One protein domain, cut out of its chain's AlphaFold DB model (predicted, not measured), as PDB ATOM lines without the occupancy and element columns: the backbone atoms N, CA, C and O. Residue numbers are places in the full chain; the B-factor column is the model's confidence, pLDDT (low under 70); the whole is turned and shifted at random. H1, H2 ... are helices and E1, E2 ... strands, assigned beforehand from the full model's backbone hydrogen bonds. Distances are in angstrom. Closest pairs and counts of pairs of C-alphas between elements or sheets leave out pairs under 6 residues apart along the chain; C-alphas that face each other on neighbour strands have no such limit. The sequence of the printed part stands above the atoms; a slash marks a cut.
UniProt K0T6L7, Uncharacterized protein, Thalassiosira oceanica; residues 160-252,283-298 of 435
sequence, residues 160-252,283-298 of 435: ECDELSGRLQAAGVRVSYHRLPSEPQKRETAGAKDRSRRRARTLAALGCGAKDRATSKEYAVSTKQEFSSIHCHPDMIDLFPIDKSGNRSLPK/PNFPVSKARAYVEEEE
ATOM      1  N   GLU A 160      -1.569  34.303  27.121       83.00
ATOM      2  CA  GLU A 160      -0.984  34.691  28.414       83.00
ATOM      3  C   GLU A 160       0.540  34.875  28.326       83.00
ATOM      4  O   GLU A 160       1.126  35.643  29.080       83.00
ATOM      5  N   CYS A 161       1.212  34.191  27.392       82.88
ATOM      6  CA  CYS A 161       2.660  34.319  27.221       82.88
ATOM      7  C   CYS A 161       3.066  35.687  26.663       82.88
ATOM      8  O   CYS A 161       4.156  36.162  26.974       82.88
ATOM      9  N   ASP A 162       2.206  36.334  25.878       82.50
ATOM     10  CA  ASP A 162       2.463  37.673  25.348       82.50
ATOM     11  C   ASP A 162       2.020  38.750  26.360       82.50
ATOM     12  O   ASP A 162       2.720  39.748  26.535       82.50
ATOM     13  N   GLU A 163       0.933  38.509  27.104       87.06
ATOM     14  CA  GLU A 163       0.474  39.359  28.219       87.06
ATOM     15  C   GLU A 163       1.525  39.449  29.339       87.06
ATOM     16  O   GLU A 163       1.983  40.539  29.688       87.06
ATOM     17  N   LEU A 164       1.986  38.299  29.846       85.81
ATOM     18  CA  LEU A 164       3.045  38.226  30.857       85.81
ATOM     19  C   LEU A 164       4.381  38.766  30.317       85.81
ATOM     20  O   LEU A 164       5.182  39.289  31.090       85.81
ATOM     21  N   SER A 165       4.611  38.708  28.994       84.94
ATOM     22  CA  SER A 165       5.769  39.369  28.370       84.94
ATOM     23  C   SER A 165       5.672  40.893  28.461       84.94
ATOM     24  O   SER A 165       6.676  41.544  28.742       84.94
ATOM     25  N   GLY A 166       4.480  41.461  28.255       85.31
ATOM     26  CA  GLY A 166       4.229  42.894  28.425       85.31
ATOM     27  C   GLY A 166       4.364  43.342  29.883       85.31
ATOM     28  O   GLY A 166       5.048  44.328  30.154       85.31
ATOM     29  N   ARG A 167       3.787  42.581  30.823       87.75
ATOM     30  CA  ARG A 167       3.877  42.845  32.271       87.75
ATOM     31  C   ARG A 167       5.322  42.841  32.780       87.75
ATOM     32  O   ARG A 167       5.761  43.822  33.373       87.75
ATOM     33  N   LEU A 168       6.112  41.815  32.447       86.06
ATOM     34  CA  LEU A 168       7.541  41.775  32.793       86.06
ATOM     35  C   LEU A 168       8.335  42.939  32.176       86.06
ATOM     36  O   LEU A 168       9.176  43.524  32.854       86.06
ATOM     37  N   GLN A 169       8.047  43.331  30.930       85.75
ATOM     38  CA  GLN A 169       8.683  44.508  30.322       85.75
ATOM     39  C   GLN A 169       8.299  45.818  31.037       85.75
ATOM     40  O   GLN A 169       9.160  46.679  31.211       85.75
ATOM     41  N   ALA A 170       7.059  45.956  31.518       84.75
ATOM     42  CA  ALA A 170       6.624  47.096  32.335       84.75
ATOM     43  C   ALA A 170       7.264  47.108  33.742       84.75
ATOM     44  O   ALA A 170       7.577  48.183  34.271       84.75
ATOM     45  N   ALA A 171       7.538  45.926  34.308       84.06
ATOM     46  CA  ALA A 171       8.349  45.744  35.515       84.06
ATOM     47  C   ALA A 171       9.853  46.043  35.298       84.06
ATOM     48  O   ALA A 171      10.602  46.153  36.262       84.06
ATOM     49  N   GLY A 172      10.304  46.217  34.048       79.88
ATOM     50  CA  GLY A 172      11.708  46.462  33.685       79.88
ATOM     51  C   GLY A 172      12.522  45.193  33.394       79.88
ATOM     52  O   GLY A 172      13.686  45.281  32.991       79.88
ATOM     53  N   VAL A 173      11.917  44.011  33.531       81.12
ATOM     54  CA  VAL A 173      12.553  42.713  33.286       81.12
ATOM     55  C   VAL A 173      12.687  42.459  31.779       81.12
ATOM     56  O   VAL A 173      11.741  42.587  30.997       81.12
ATOM     57  N   ARG A 174      13.890  42.067  31.338       77.25
ATOM     58  CA  ARG A 174      14.199  41.852  29.914       77.25
ATOM     59  C   ARG A 174      13.636  40.530  29.388       77.25
ATOM     60  O   ARG A 174      14.320  39.508  29.378       77.25
ATOM     61  N   VAL A 175      12.420  40.571  28.852       80.31
ATOM     62  CA  VAL A 175      11.845  39.448  28.093       80.31
ATOM     63  C   VAL A 175      12.437  39.388  26.685       80.31
ATOM     64  O   VAL A 175      12.502  40.403  25.988       80.31
ATOM     65  N   SER A 176      12.832  38.193  26.243       79.00
ATOM     66  CA  SER A 176      13.397  37.949  24.910       79.00
ATOM     67  C   SER A 176      12.667  36.816  24.186       79.00
ATOM     68  O   SER A 176      12.002  35.993  24.808       79.00
ATOM     69  N   TYR A 177      12.769  36.786  22.857       80.12
ATOM     70  CA  TYR A 177      12.158  35.756  22.018       80.12
ATOM     71  C   TYR A 177      13.256  34.902  21.373       80.12
ATOM     72  O   TYR A 177      14.224  35.418  20.813       80.12
ATOM     73  N   HIS A 178      13.124  33.581  21.475       78.38
ATOM     74  CA  HIS A 178      14.110  32.612  21.006       78.38
ATOM     75  C   HIS A 178      13.547  31.791  19.844       78.38
ATOM     76  O   HIS A 178      12.436  31.272  19.922       78.38
ATOM     77  N   ARG A 179      14.319  31.613  18.764       77.00
ATOM     78  CA  ARG A 179      13.903  30.756  17.640       77.00
ATOM     79  C   ARG A 179      13.852  29.288  18.038       77.00
ATOM     80  O   ARG A 179      14.808  28.759  18.614       77.00
ATOM     81  N   LEU A 180      12.779  28.616  17.633       75.75
ATOM     82  CA  LEU A 180      12.713  27.162  17.622       75.75
ATOM     83  C   LEU A 180      13.865  26.585  16.775       75.75
ATOM     84  O   LEU A 180      14.211  27.151  15.733       75.75
ATOM     85  N   PRO A 181      14.478  25.457  17.186       73.69
ATOM     86  CA  PRO A 181      15.480  24.780  16.373       73.69
ATOM     87  C   PRO A 181      14.908  24.428  14.995       73.69
ATOM     88  O   PRO A 181      13.857  23.789  14.899       73.69
ATOM     89  N   SER A 182      15.601  24.832  13.930       72.06
ATOM     90  CA  SER A 182      15.172  24.532  12.567       72.06
ATOM     91  C   SER A 182      15.189  23.030  12.292       72.06
ATOM     92  O   SER A 182      16.048  22.284  12.774       72.06
ATOM     93  N   GLU A 183      14.222  22.589  11.493       72.75
ATOM     94  CA  GLU A 183      14.151  21.218  11.008       72.75
ATOM     95  C   GLU A 183      15.381  20.910  10.137       72.75
ATOM     96  O   GLU A 183      15.700  21.688   9.229       72.75
ATOM     97  N   PRO A 184      16.132  19.826  10.405       64.25
ATOM     98  CA  PRO A 184      17.305  19.511   9.608       64.25
ATOM     99  C   PRO A 184      16.901  19.110   8.185       64.25
ATOM    100  O   PRO A 184      16.124  18.181   7.979       64.25
ATOM    101  N   GLN A 185      17.503  19.763   7.189       63.78
ATOM    102  CA  GLN A 185      17.474  19.284   5.807       63.78
ATOM    103  C   GLN A 185      18.001  17.838   5.749       63.78
ATOM    104  O   GLN A 185      18.938  17.506   6.475       63.78
ATOM    105  N   LYS A 186      17.413  17.005   4.874       58.44
ATOM    106  CA  LYS A 186      17.391  15.518   4.879       58.44
ATOM    107  C   LYS A 186      18.733  14.737   4.927       58.44
ATOM    108  O   LYS A 186      18.725  13.525   4.760       58.44
ATOM    109  N   ARG A 187      19.894  15.372   5.121       57.62
ATOM    110  CA  ARG A 187      21.209  14.704   5.194       57.62
ATOM    111  C   ARG A 187      21.464  14.136   6.596       57.62
ATOM    112  O   ARG A 187      21.599  14.905   7.550       57.62
ATOM    113  N   GLU A 188      21.616  12.815   6.706       57.12
ATOM    114  CA  GLU A 188      21.809  12.061   7.964       57.12
ATOM    115  C   GLU A 188      23.176  12.251   8.662       57.12
ATOM    116  O   GLU A 188      23.827  11.308   9.103       57.12
ATOM    117  N   THR A 189      23.621  13.491   8.835       68.62
ATOM    118  CA  THR A 189      24.753  13.789   9.727       68.62
ATOM    119  C   THR A 189      24.362  13.557  11.193       68.62
ATOM    120  O   THR A 189      23.214  13.796  11.575       68.62
ATOM    121  N   ALA A 190      25.310  13.179  12.058       63.44
ATOM    122  CA  ALA A 190      25.056  13.063  13.503       63.44
ATOM    123  C   ALA A 190      24.455  14.365  14.082       63.44
ATOM    124  O   ALA A 190      23.433  14.349  14.767       63.44
ATOM    125  N   GLY A 191      24.996  15.518  13.671       66.50
ATOM    126  CA  GLY A 191      24.461  16.836  14.021       66.50
ATOM    127  C   GLY A 191      23.069  17.152  13.449       66.50
ATOM    128  O   GLY A 191      22.427  18.091  13.917       66.50
ATOM    129  N   ALA A 192      22.566  16.429  12.442       70.62
ATOM    130  CA  ALA A 192      21.160  16.505  12.025       70.62
ATOM    131  C   ALA A 192      20.251  15.705  12.972       70.62
ATOM    132  O   ALA A 192      19.219  16.229  13.397       70.62
ATOM    133  N   LYS A 193      20.664  14.495  13.376       71.00
ATOM    134  CA  LYS A 193      19.921  13.661  14.342       71.00
ATOM    135  C   LYS A 193      19.790  14.372  15.701       71.00
ATOM    136  O   LYS A 193      18.683  14.448  16.237       71.00
ATOM    137  N   ASP A 194      20.850  15.031  16.176       69.94
ATOM    138  CA  ASP A 194      20.817  15.901  17.368       69.94
ATOM    139  C   ASP A 194      19.864  17.104  17.223       69.94
ATOM    140  O   ASP A 194      19.093  17.402  18.138       69.94
ATOM    141  N   ARG A 195      19.871  17.797  16.073       72.06
ATOM    142  CA  ARG A 195      18.967  18.939  15.821       72.06
ATOM    143  C   ARG A 195      17.497  18.519  15.805       72.06
ATOM    144  O   ARG A 195      16.683  19.211  16.411       72.06
ATOM    145  N   SER A 196      17.178  17.381  15.185       76.12
ATOM    146  CA  SER A 196      15.823  16.810  15.198       76.12
ATOM    147  C   SER A 196      15.373  16.467  16.624       76.12
ATOM    148  O   SER A 196      14.336  16.953  17.080       76.12
ATOM    149  N   ARG A 197      16.208  15.740  17.388       74.56
ATOM    150  CA  ARG A 197      15.952  15.420  18.807       74.56
ATOM    151  C   ARG A 197      15.730  16.677  19.659       74.56
ATOM    152  O   ARG A 197      14.804  16.697  20.469       74.56
ATOM    153  N   ARG A 198      16.525  17.740  19.458       73.25
ATOM    154  CA  ARG A 198      16.346  19.032  20.150       73.25
ATOM    155  C   ARG A 198      15.020  19.698  19.766       73.25
ATOM    156  O   ARG A 198      14.274  20.062  20.668       73.25
ATOM    157  N   ARG A 199      14.693  19.803  18.467       77.38
ATOM    158  CA  ARG A 199      13.414  20.371  17.984       77.38
ATOM    159  C   ARG A 199      12.224  19.648  18.616       77.38
ATOM    160  O   ARG A 199      11.373  20.298  19.213       77.38
ATOM    161  N   ALA A 200      12.203  18.317  18.554       76.56
ATOM    162  CA  ALA A 200      11.113  17.503  19.091       76.56
ATOM    163  C   ALA A 200      10.906  17.696  20.607       76.56
ATOM    164  O   ALA A 200       9.766  17.831  21.047       76.56
ATOM    165  N   ARG A 201      11.990  17.766  21.399       74.38
ATOM    166  CA  ARG A 201      11.917  18.006  22.856       74.38
ATOM    167  C   ARG A 201      11.449  19.428  23.187       74.38
ATOM    168  O   ARG A 201      10.529  19.585  23.982       74.38
ATOM    169  N   THR A 202      11.996  20.451  22.527       75.44
ATOM    170  CA  THR A 202      11.566  21.855  22.686       75.44
ATOM    171  C   THR A 202      10.082  22.042  22.332       75.44
ATOM    172  O   THR A 202       9.363  22.728  23.053       75.44
ATOM    173  N   LEU A 203       9.585  21.377  21.280       78.44
ATOM    174  CA  LEU A 203       8.159  21.379  20.916       78.44
ATOM    175  C   LEU A 203       7.275  20.522  21.837       78.44
ATOM    176  O   LEU A 203       6.066  20.726  21.870       78.44
ATOM    177  N   ALA A 204       7.833  19.552  22.561       75.06
ATOM    178  CA  ALA A 204       7.091  18.804  23.571       75.06
ATOM    179  C   ALA A 204       6.900  19.631  24.851       75.06
ATOM    180  O   ALA A 204       5.789  19.680  25.372       75.06
ATOM    181  N   ALA A 205       7.954  20.312  25.312       72.31
ATOM    182  CA  ALA A 205       7.938  21.089  26.551       72.31
ATOM    183  C   ALA A 205       7.137  22.409  26.435       72.31
ATOM    184  O   ALA A 205       6.461  22.802  27.380       72.31
ATOM    185  N   LEU A 206       7.077  23.021  25.242       75.19
ATOM    186  CA  LEU A 206       6.144  24.125  24.936       75.19
ATOM    187  C   LEU A 206       4.662  23.692  24.810       75.19
ATOM    188  O   LEU A 206       3.795  24.539  24.582       75.19
ATOM    189  N   GLY A 207       4.350  22.398  24.930       74.50
ATOM    190  CA  GLY A 207       2.985  21.870  24.873       74.50
ATOM    191  C   GLY A 207       2.420  21.660  23.460       74.50
ATOM    192  O   GLY A 207       3.095  21.801  22.442       74.50
ATOM    193  N   CYS A 208       1.145  21.267  23.385       67.31
ATOM    194  CA  CYS A 208       0.502  20.842  22.135       67.31
ATOM    195  C   CYS A 208       0.420  21.944  21.065       67.31
ATOM    196  O   CYS A 208       0.742  21.672  19.909       67.31
ATOM    197  N   GLY A 209       0.074  23.181  21.439       72.25
ATOM    198  CA  GLY A 209      -0.053  24.302  20.495       72.25
ATOM    199  C   GLY A 209       1.240  24.618  19.733       72.25
ATOM    200  O   GLY A 209       1.183  25.009  18.566       72.25
ATOM    201  N   ALA A 210       2.403  24.344  20.338       76.69
ATOM    202  CA  ALA A 210       3.698  24.480  19.679       76.69
ATOM    203  C   ALA A 210       3.899  23.486  18.536       76.69
ATOM    204  O   ALA A 210       4.484  23.850  17.520       76.69
ATOM    205  N   LYS A 211       3.412  22.244  18.665       76.94
ATOM    206  CA  LYS A 211       3.551  21.223  17.613       76.94
ATOM    207  C   LYS A 211       2.756  21.620  16.373       76.94
ATOM    208  O   LYS A 211       3.322  21.672  15.282       76.94
ATOM    209  N   ASP A 212       1.493  21.995  16.561       75.69
ATOM    210  CA  ASP A 212       0.610  22.448  15.484       75.69
ATOM    211  C   ASP A 212       1.219  23.670  14.766       75.69
ATOM    212  O   ASP A 212       1.465  23.635  13.555       75.69
ATOM    213  N   ARG A 213       1.590  24.716  15.518       75.62
ATOM    214  CA  ARG A 213       2.223  25.936  14.978       75.62
ATOM    215  C   ARG A 213       3.581  25.694  14.319       75.62
ATOM    216  O   ARG A 213       3.906  26.360  13.337       75.62
ATOM    217  N   ALA A 214       4.358  24.724  14.796       75.19
ATOM    218  CA  ALA A 214       5.633  24.344  14.192       75.19
ATOM    219  C   ALA A 214       5.486  23.586  12.857       75.19
ATOM    220  O   ALA A 214       6.468  23.495  12.108       75.19
ATOM    221  N   THR A 215       4.287  23.073  12.550       73.88
ATOM    222  CA  THR A 215       3.932  22.477  11.246       73.88
ATOM    223  C   THR A 215       3.166  23.429  10.318       73.88
ATOM    224  O   THR A 215       3.205  23.250   9.101       73.88
ATOM    225  N   SER A 216       2.528  24.480  10.853       73.75
ATOM    226  CA  SER A 216       1.850  25.503  10.045       73.75
ATOM    227  C   SER A 216       2.839  26.331   9.213       73.75
ATOM    228  O   SER A 216       3.721  27.016   9.740       73.75
ATOM    229  N   LYS A 217       2.655  26.307   7.886       70.25
ATOM    230  CA  LYS A 217       3.433  27.113   6.928       70.25
ATOM    231  C   LYS A 217       3.157  28.612   7.092       70.25
ATOM    232  O   LYS A 217       4.084  29.413   7.042       70.25
ATOM    233  N   GLU A 218       1.900  28.975   7.332       66.50
ATOM    234  CA  GLU A 218       1.441  30.361   7.509       66.50
ATOM    235  C   GLU A 218       2.064  31.000   8.757       66.50
ATOM    236  O   GLU A 218       2.583  32.120   8.710       66.50
ATOM    237  N   TYR A 219       2.110  30.245   9.861       63.94
ATOM    238  CA  TYR A 219       2.764  30.684  11.094       63.94
ATOM    239  C   TYR A 219       4.290  30.778  10.938       63.94
ATOM    240  O   TYR A 219       4.914  31.709  11.452       63.94
ATOM    241  N   ALA A 220       4.903  29.852  10.189       62.56
ATOM    242  CA  ALA A 220       6.345  29.846   9.946       62.56
ATOM    243  C   ALA A 220       6.836  31.081   9.169       62.56
ATOM    244  O   ALA A 220       7.876  31.642   9.521       62.56
ATOM    245  N   VAL A 221       6.088  31.518   8.149       62.91
ATOM    246  CA  VAL A 221       6.422  32.700   7.332       62.91
ATOM    247  C   VAL A 221       6.271  34.002   8.129       62.91
ATOM    248  O   VAL A 221       7.109  34.893   8.007       62.91
ATOM    249  N   SER A 222       5.234  34.106   8.962       62.69
ATOM    250  CA  SER A 222       4.887  35.337   9.688       62.69
ATOM    251  C   SER A 222       5.699  35.560  10.972       62.69
ATOM    252  O   SER A 222       6.153  36.677  11.220       62.69
ATOM    253  N   THR A 223       5.923  34.518  11.780       61.16
ATOM    254  CA  THR A 223       6.488  34.654  13.146       61.16
ATOM    255  C   THR A 223       7.905  34.110  13.321       61.16
ATOM    256  O   THR A 223       8.478  34.227  14.402       61.16
ATOM    257  N   LYS A 224       8.484  33.482  12.286       67.31
ATOM    258  CA  LYS A 224       9.808  32.820  12.332       67.31
ATOM    259  C   LYS A 224       9.920  31.695  13.379       67.31
ATOM    260  O   LYS A 224      11.032  31.253  13.669       67.31
ATOM    261  N   GLN A 225       8.787  31.201  13.895       74.75
ATOM    262  CA  GLN A 225       8.708  30.154  14.923       74.75
ATOM    263  C   GLN A 225       9.500  30.520  16.200       74.75
ATOM    264  O   GLN A 225      10.332  29.749  16.677       74.75
ATOM    265  N   GLU A 226       9.269  31.717  16.746       79.12
ATOM    266  CA  GLU A 226       9.922  32.223  17.966       79.12
ATOM    267  C   GLU A 226       9.064  31.967  19.232       79.12
ATOM    268  O   GLU A 226       7.838  31.933  19.171       79.12
ATOM    269  N   PHE A 227       9.686  31.741  20.396       81.56
ATOM    270  CA  PHE A 227       9.001  31.533  21.684       81.56
ATOM    271  C   PHE A 227       9.559  32.455  22.777       81.56
ATOM    272  O   PHE A 227      10.751  32.759  22.779       81.56
ATOM    273  N   SER A 228       8.705  32.904  23.701       83.56
ATOM    274  CA  SER A 228       9.088  33.826  24.781       83.56
ATOM    275  C   SER A 228       9.975  33.146  25.829       83.56
ATOM    276  O   SER A 228       9.742  31.992  26.211       83.56
ATOM    277  N   SER A 229      10.966  33.880  26.343       82.88
ATOM    278  CA  SER A 229      11.870  33.444  27.412       82.88
ATOM    279  C   SER A 229      11.150  33.115  28.725       82.88
ATOM    280  O   SER A 229      11.742  32.461  29.572       82.88
ATOM    281  N   ILE A 230       9.867  33.471  28.863       82.94
ATOM    282  CA  ILE A 230       8.982  33.100  29.983       82.94
ATOM    283  C   ILE A 230       8.860  31.583  30.189       82.94
ATOM    284  O   ILE A 230       8.631  31.130  31.304       82.94
ATOM    285  N   HIS A 231       9.053  30.769  29.147       80.38
ATOM    286  CA  HIS A 231       9.092  29.310  29.308       80.38
ATOM    287  C   HIS A 231      10.425  28.795  29.897       80.38
ATOM    288  O   HIS A 231      10.588  27.594  30.116       80.38
ATOM    289  N   CYS A 232      11.399  29.671  30.149       79.25
ATOM    290  CA  CYS A 232      12.645  29.357  30.846       79.25
ATOM    291  C   CYS A 232      12.564  29.840  32.303       79.25
ATOM    292  O   CYS A 232      11.934  30.853  32.585       79.25
ATOM    293  N   HIS A 233      13.228  29.132  33.223       75.94
ATOM    294  CA  HIS A 233      13.417  29.611  34.599       75.94
ATOM    295  C   HIS A 233      14.151  30.966  34.569       75.94
ATOM    296  O   HIS A 233      15.100  31.075  33.781       75.94
ATOM    297  N   PRO A 234      13.769  31.971  35.380       72.38
ATOM    298  CA  PRO A 234      14.339  33.321  35.307       72.38
ATOM    299  C   PRO A 234      15.873  33.327  35.355       72.38
ATOM    300  O   PRO A 234      16.517  33.822  34.431       72.38
ATOM    301  N   ASP A 235      16.476  32.655  36.330       72.50
ATOM    302  CA  ASP A 235      17.937  32.584  36.495       72.50
ATOM    303  C   ASP A 235      18.677  31.836  35.365       72.50
ATOM    304  O   ASP A 235      19.895  31.971  35.232       72.50
ATOM    305  N   MET A 236      17.979  31.084  34.500       71.94
ATOM    306  CA  MET A 236      18.591  30.583  33.261       71.94
ATOM    307  C   MET A 236      18.775  31.685  32.225       71.94
ATOM    308  O   MET A 236      19.753  31.639  31.478       71.94
ATOM    309  N   ILE A 237      17.858  32.657  32.171       73.00
ATOM    310  CA  ILE A 237      17.873  33.731  31.173       73.00
ATOM    311  C   ILE A 237      19.187  34.499  31.300       73.00
ATOM    312  O   ILE A 237      19.902  34.650  30.308       73.00
ATOM    313  N   ASP A 238      19.589  34.882  32.515       69.88
ATOM    314  CA  ASP A 238      20.837  35.627  32.701       69.88
ATOM    315  C   ASP A 238      22.123  34.821  32.455       69.88
ATOM    316  O   ASP A 238      23.188  35.402  32.211       69.88
ATOM    317  N   LEU A 239      22.011  33.493  32.399       68.44
ATOM    318  CA  LEU A 239      23.097  32.559  32.100       68.44
ATOM    319  C   LEU A 239      23.102  32.091  30.627       68.44
ATOM    320  O   LEU A 239      23.981  31.324  30.223       68.44
ATOM    321  N   PHE A 240      22.169  32.568  29.793       73.06
ATOM    322  CA  PHE A 240      22.201  32.350  28.344       73.06
ATOM    323  C   PHE A 240      23.284  33.214  27.667       73.06
ATOM    324  O   PHE A 240      23.375  34.413  27.957       73.06
ATOM    325  N   PRO A 241      24.087  32.641  26.745       67.94
ATOM    326  CA  PRO A 241      25.155  33.359  26.057       67.94
ATOM    327  C   PRO A 241      24.608  34.520  25.226       67.94
ATOM    328  O   PRO A 241      23.533  34.435  24.637       67.94
ATOM    329  N   ILE A 242      25.377  35.603  25.157       69.00
ATOM    330  CA  ILE A 242      25.039  36.785  24.366       69.00
ATOM    331  C   ILE A 242      25.599  36.594  22.950       69.00
ATOM    332  O   ILE A 242      26.806  36.430  22.764       69.00
ATOM    333  N   ASP A 243      24.723  36.599  21.944       66.44
ATOM    334  CA  ASP A 243      25.110  36.598  20.533       66.44
ATOM    335  C   ASP A 243      25.786  37.926  20.152       66.44
ATOM    336  O   ASP A 243      25.598  38.961  20.790       66.44
ATOM    337  N   LYS A 244      26.491  37.941  19.013       65.56
ATOM    338  CA  LYS A 244      27.154  39.136  18.447       65.56
ATOM    339  C   LYS A 244      26.225  40.344  18.193       65.56
ATOM    340  O   LYS A 244      26.710  41.409  17.838       65.56
ATOM    341  N   SER A 245      24.910  40.173  18.333       62.06
ATOM    342  CA  SER A 245      23.876  41.211  18.223       62.06
ATOM    343  C   SER A 245      23.429  41.796  19.573       62.06
ATOM    344  O   SER A 245      22.478  42.570  19.603       62.06
ATOM    345  N   GLY A 246      24.048  41.398  20.692       61.91
ATOM    346  CA  GLY A 246      23.649  41.802  22.048       61.91
ATOM    347  C   GLY A 246      22.450  41.030  22.620       61.91
ATOM    348  O   GLY A 246      22.117  41.193  23.792       61.91
ATOM    349  N   ASN A 247      21.817  40.160  21.827       62.09
ATOM    350  CA  ASN A 247      20.688  39.339  22.261       62.09
ATOM    351  C   ASN A 247      21.158  38.051  22.945       62.09
ATOM    352  O   ASN A 247      22.053  37.370  22.446       62.09
ATOM    353  N   ARG A 248      20.511  37.667  24.049       66.56
ATOM    354  CA  ARG A 248      20.726  36.367  24.701       66.56
ATOM    355  C   ARG A 248      20.146  35.245  23.831       66.56
ATOM    356  O   ARG A 248      18.957  35.272  23.508       66.56
ATOM    357  N   SER A 249      20.963  34.266  23.441       63.38
ATOM    358  CA  SER A 249      20.554  33.157  22.572       63.38
ATOM    359  C   SER A 249      20.440  31.837  23.333       63.38
ATOM    360  O   SER A 249      21.236  31.521  24.214       63.38
ATOM    361  N   LEU A 250      19.416  31.042  22.997       67.38
ATOM    362  CA  LEU A 250      19.110  29.796  23.699       67.38
ATOM    363  C   LEU A 250      20.250  28.770  23.500       67.38
ATOM    364  O   LEU A 250      20.386  28.223  22.390       67.38
ATOM    365  N   PRO A 251      21.056  28.460  24.537       61.97
ATOM    366  CA  PRO A 251      22.307  27.729  24.377       61.97
ATOM    367  C   PRO A 251      22.060  26.358  23.747       61.97
ATOM    368  O   PRO A 251      21.132  25.637  24.126       61.97
ATOM    369  N   LYS A 252      22.882  25.987  22.751       59.38
ATOM    370  CA  LYS A 252      22.697  24.760  21.941       59.38
ATOM    371  C   LYS A 252      22.531  23.499  22.800       59.38
ATOM    372  O   LYS A 252      21.793  22.598  22.408       59.38
ATOM    373  N   PRO A 283      12.265  24.473  26.523       64.25
ATOM    374  CA  PRO A 283      11.953  25.228  27.746       64.25
ATOM    375  C   PRO A 283      10.836  24.545  28.580       64.25
ATOM    376  O   PRO A 283       9.831  24.136  28.010       64.25
ATOM    377  N   ASN A 284      10.989  24.404  29.907       67.69
ATOM    378  CA  ASN A 284      10.034  23.669  30.769       67.69
ATOM    379  C   ASN A 284       9.586  24.434  32.039       67.69
ATOM    380  O   ASN A 284       9.252  23.837  33.061       67.69
ATOM    381  N   PHE A 285       9.583  25.768  32.008       72.81
ATOM    382  CA  PHE A 285       8.944  26.575  33.050       72.81
ATOM    383  C   PHE A 285       7.448  26.745  32.711       72.81
ATOM    384  O   PHE A 285       7.120  27.273  31.640       72.81
ATOM    385  N   PRO A 286       6.519  26.265  33.560       72.38
ATOM    386  CA  PRO A 286       5.093  26.323  33.265       72.38
ATOM    387  C   PRO A 286       4.549  27.742  33.468       72.38
ATOM    388  O   PRO A 286       4.900  28.425  34.429       72.38
ATOM    389  N   VAL A 287       3.624  28.159  32.598       74.38
ATOM    390  CA  VAL A 287       3.050  29.522  32.595       74.38
ATOM    391  C   VAL A 287       2.387  29.883  33.935       74.38
ATOM    392  O   VAL A 287       2.426  31.035  34.348       74.38
ATOM    393  N   SER A 288       1.862  28.901  34.674       73.31
ATOM    394  CA  SER A 288       1.335  29.100  36.031       73.31
ATOM    395  C   SER A 288       2.394  29.560  37.042       73.31
ATOM    396  O   SER A 288       2.107  30.449  37.837       73.31
ATOM    397  N   LYS A 289       3.624  29.024  36.991       77.12
ATOM    398  CA  LYS A 289       4.744  29.518  37.818       77.12
ATOM    399  C   LYS A 289       5.259  30.871  37.330       77.12
ATOM    400  O   LYS A 289       5.690  31.680  38.144       77.12
ATOM    401  N   ALA A 290       5.170  31.139  36.026       78.06
ATOM    402  CA  ALA A 290       5.525  32.445  35.486       78.06
ATOM    403  C   ALA A 290       4.644  33.574  36.039       78.06
ATOM    404  O   ALA A 290       5.195  34.618  36.365       78.06
ATOM    405  N   ARG A 291       3.326  33.373  36.211       82.12
ATOM    406  CA  ARG A 291       2.431  34.394  36.801       82.12
ATOM    407  C   ARG A 291       2.916  34.875  38.170       82.12
ATOM    408  O   ARG A 291       3.126  36.069  38.339       82.12
ATOM    409  N   ALA A 292       3.195  33.942  39.083       83.81
ATOM    410  CA  ALA A 292       3.693  34.259  40.421       83.81
ATOM    411  C   ALA A 292       5.031  35.026  40.385       83.81
ATOM    412  O   ALA A 292       5.223  35.961  41.152       83.81
ATOM    413  N   TYR A 293       5.928  34.682  39.453       82.88
ATOM    414  CA  TYR A 293       7.171  35.432  39.241       82.88
ATOM    415  C   TYR A 293       6.920  36.856  38.707       82.88
ATOM    416  O   TYR A 293       7.535  37.802  39.189       82.88
ATOM    417  N   VAL A 294       5.986  37.042  37.762       85.56
ATOM    418  CA  VAL A 294       5.597  38.383  37.280       85.56
ATOM    419  C   VAL A 294       5.024  39.232  38.417       85.56
ATOM    420  O   VAL A 294       5.414  40.384  38.567       85.56
ATOM    421  N   GLU A 295       4.146  38.657  39.237       87.62
ATOM    422  CA  GLU A 295       3.524  39.326  40.388       87.62
ATOM    423  C   GLU A 295       4.557  39.703  41.468       87.62
ATOM    424  O   GLU A 295       4.454  40.764  42.088       87.62
ATOM    425  N   GLU A 296       5.597  38.886  41.666       87.88
ATOM    426  CA  GLU A 296       6.703  39.207  42.575       87.88
ATOM    427  C   GLU A 296       7.566  40.372  42.057       87.88
ATOM    428  O   GLU A 296       7.889  41.279  42.829       87.88
ATOM    429  N   GLU A 297       7.908  40.387  40.765       87.25
ATOM    430  CA  GLU A 297       8.688  41.465  40.136       87.25
ATOM    431  C   GLU A 297       7.898  42.781  40.043       87.25
ATOM    432  O   GLU A 297       8.441  43.849  40.330       87.25
ATOM    433  N   GLU A 298       6.597  42.727  39.742       88.88
ATOM    434  CA  GLU A 298       5.703  43.892  39.821       88.88
ATOM    435  C   GLU A 298       5.637  44.452  41.251       88.88
ATOM    436  O   GLU A 298       5.703  45.669  41.436       88.88
TER     437      GLU A 298
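This is residues 160 to 252 and 283 to 298 of the 435 residues of an uncharacterized protein of Thalassiosira oceanica (UniProt K0T6L7). A two-strand strip, E1 and E2, sits in the middle of an elongated model, with H1 and H6 side by side toward one end and the long helix H2 reaching back from the other end, where residues 186 to 191 stick out, to its last residues, 203 to 204 of which meet H3 as the chain folds back and then turns a corner into H4. The 109 printed residues include six named helices and two named strands, in the order H1, E1, H2, H3, H4, E2, H5, H6; the strands are antiparallel and the class is mostly helix. The whole is compact, with a radius of gyration of the C-alphas of 14.9 A, and spans 48 by 29 by 23 A.

Find C-alpha 160 at (-0.984, 34.691, 28.414); from there H1 runs 15.1 A to residue 170. E1 is residues 177 to 179. H2, residues 190 to 205, covers 23.0 A from (25.056, 13.063, 13.503). Next come H3, 208 to 215, H4, 217 to 223, E2, 226 to 228, and H5, 234 to 237. H6, residues 287 to 298, runs 16.3 A to (5.703, 43.892, 39.821).

Look at N 178 and O 227, 2.8 A apart, within hydrogen-bond range across antiparallel E1 and E2. H1 and H6 touch, closest at C-alphas 168 and 294, 6.0 A, the same way at a shallow tilt of 16 degrees. H2, with residues 203 to 204 alone, touches H3 in a helical hairpin, closest at C-alphas 203 and 210, 5.6 A; they run opposite ways at a steep tilt of 42 degrees. H3 and H4 only just touch, only at the corner, with 3 pairs of C-alphas within 8 A, the closest 213 and 219 at 6.2 A. H5 touches no helix. Every O i to N i+4 pair is within hydrogen-bond range in H1, H2, H3 and H4, and 7 of 8 in H6; H5 is too short for one.

The farthest C-alphas, 187 and 298, are 47.9 A apart. Residues 253 to 282 are not printed, and C-alphas 252 and 283 stand 12.2 A apart across that cut. Of the links printed whole, none is long. Residues 238 to 252 hold no named element. Confidence is low, under 70, at 33 residues, among them 184 to 191, 218 to 224 and 241 to 252.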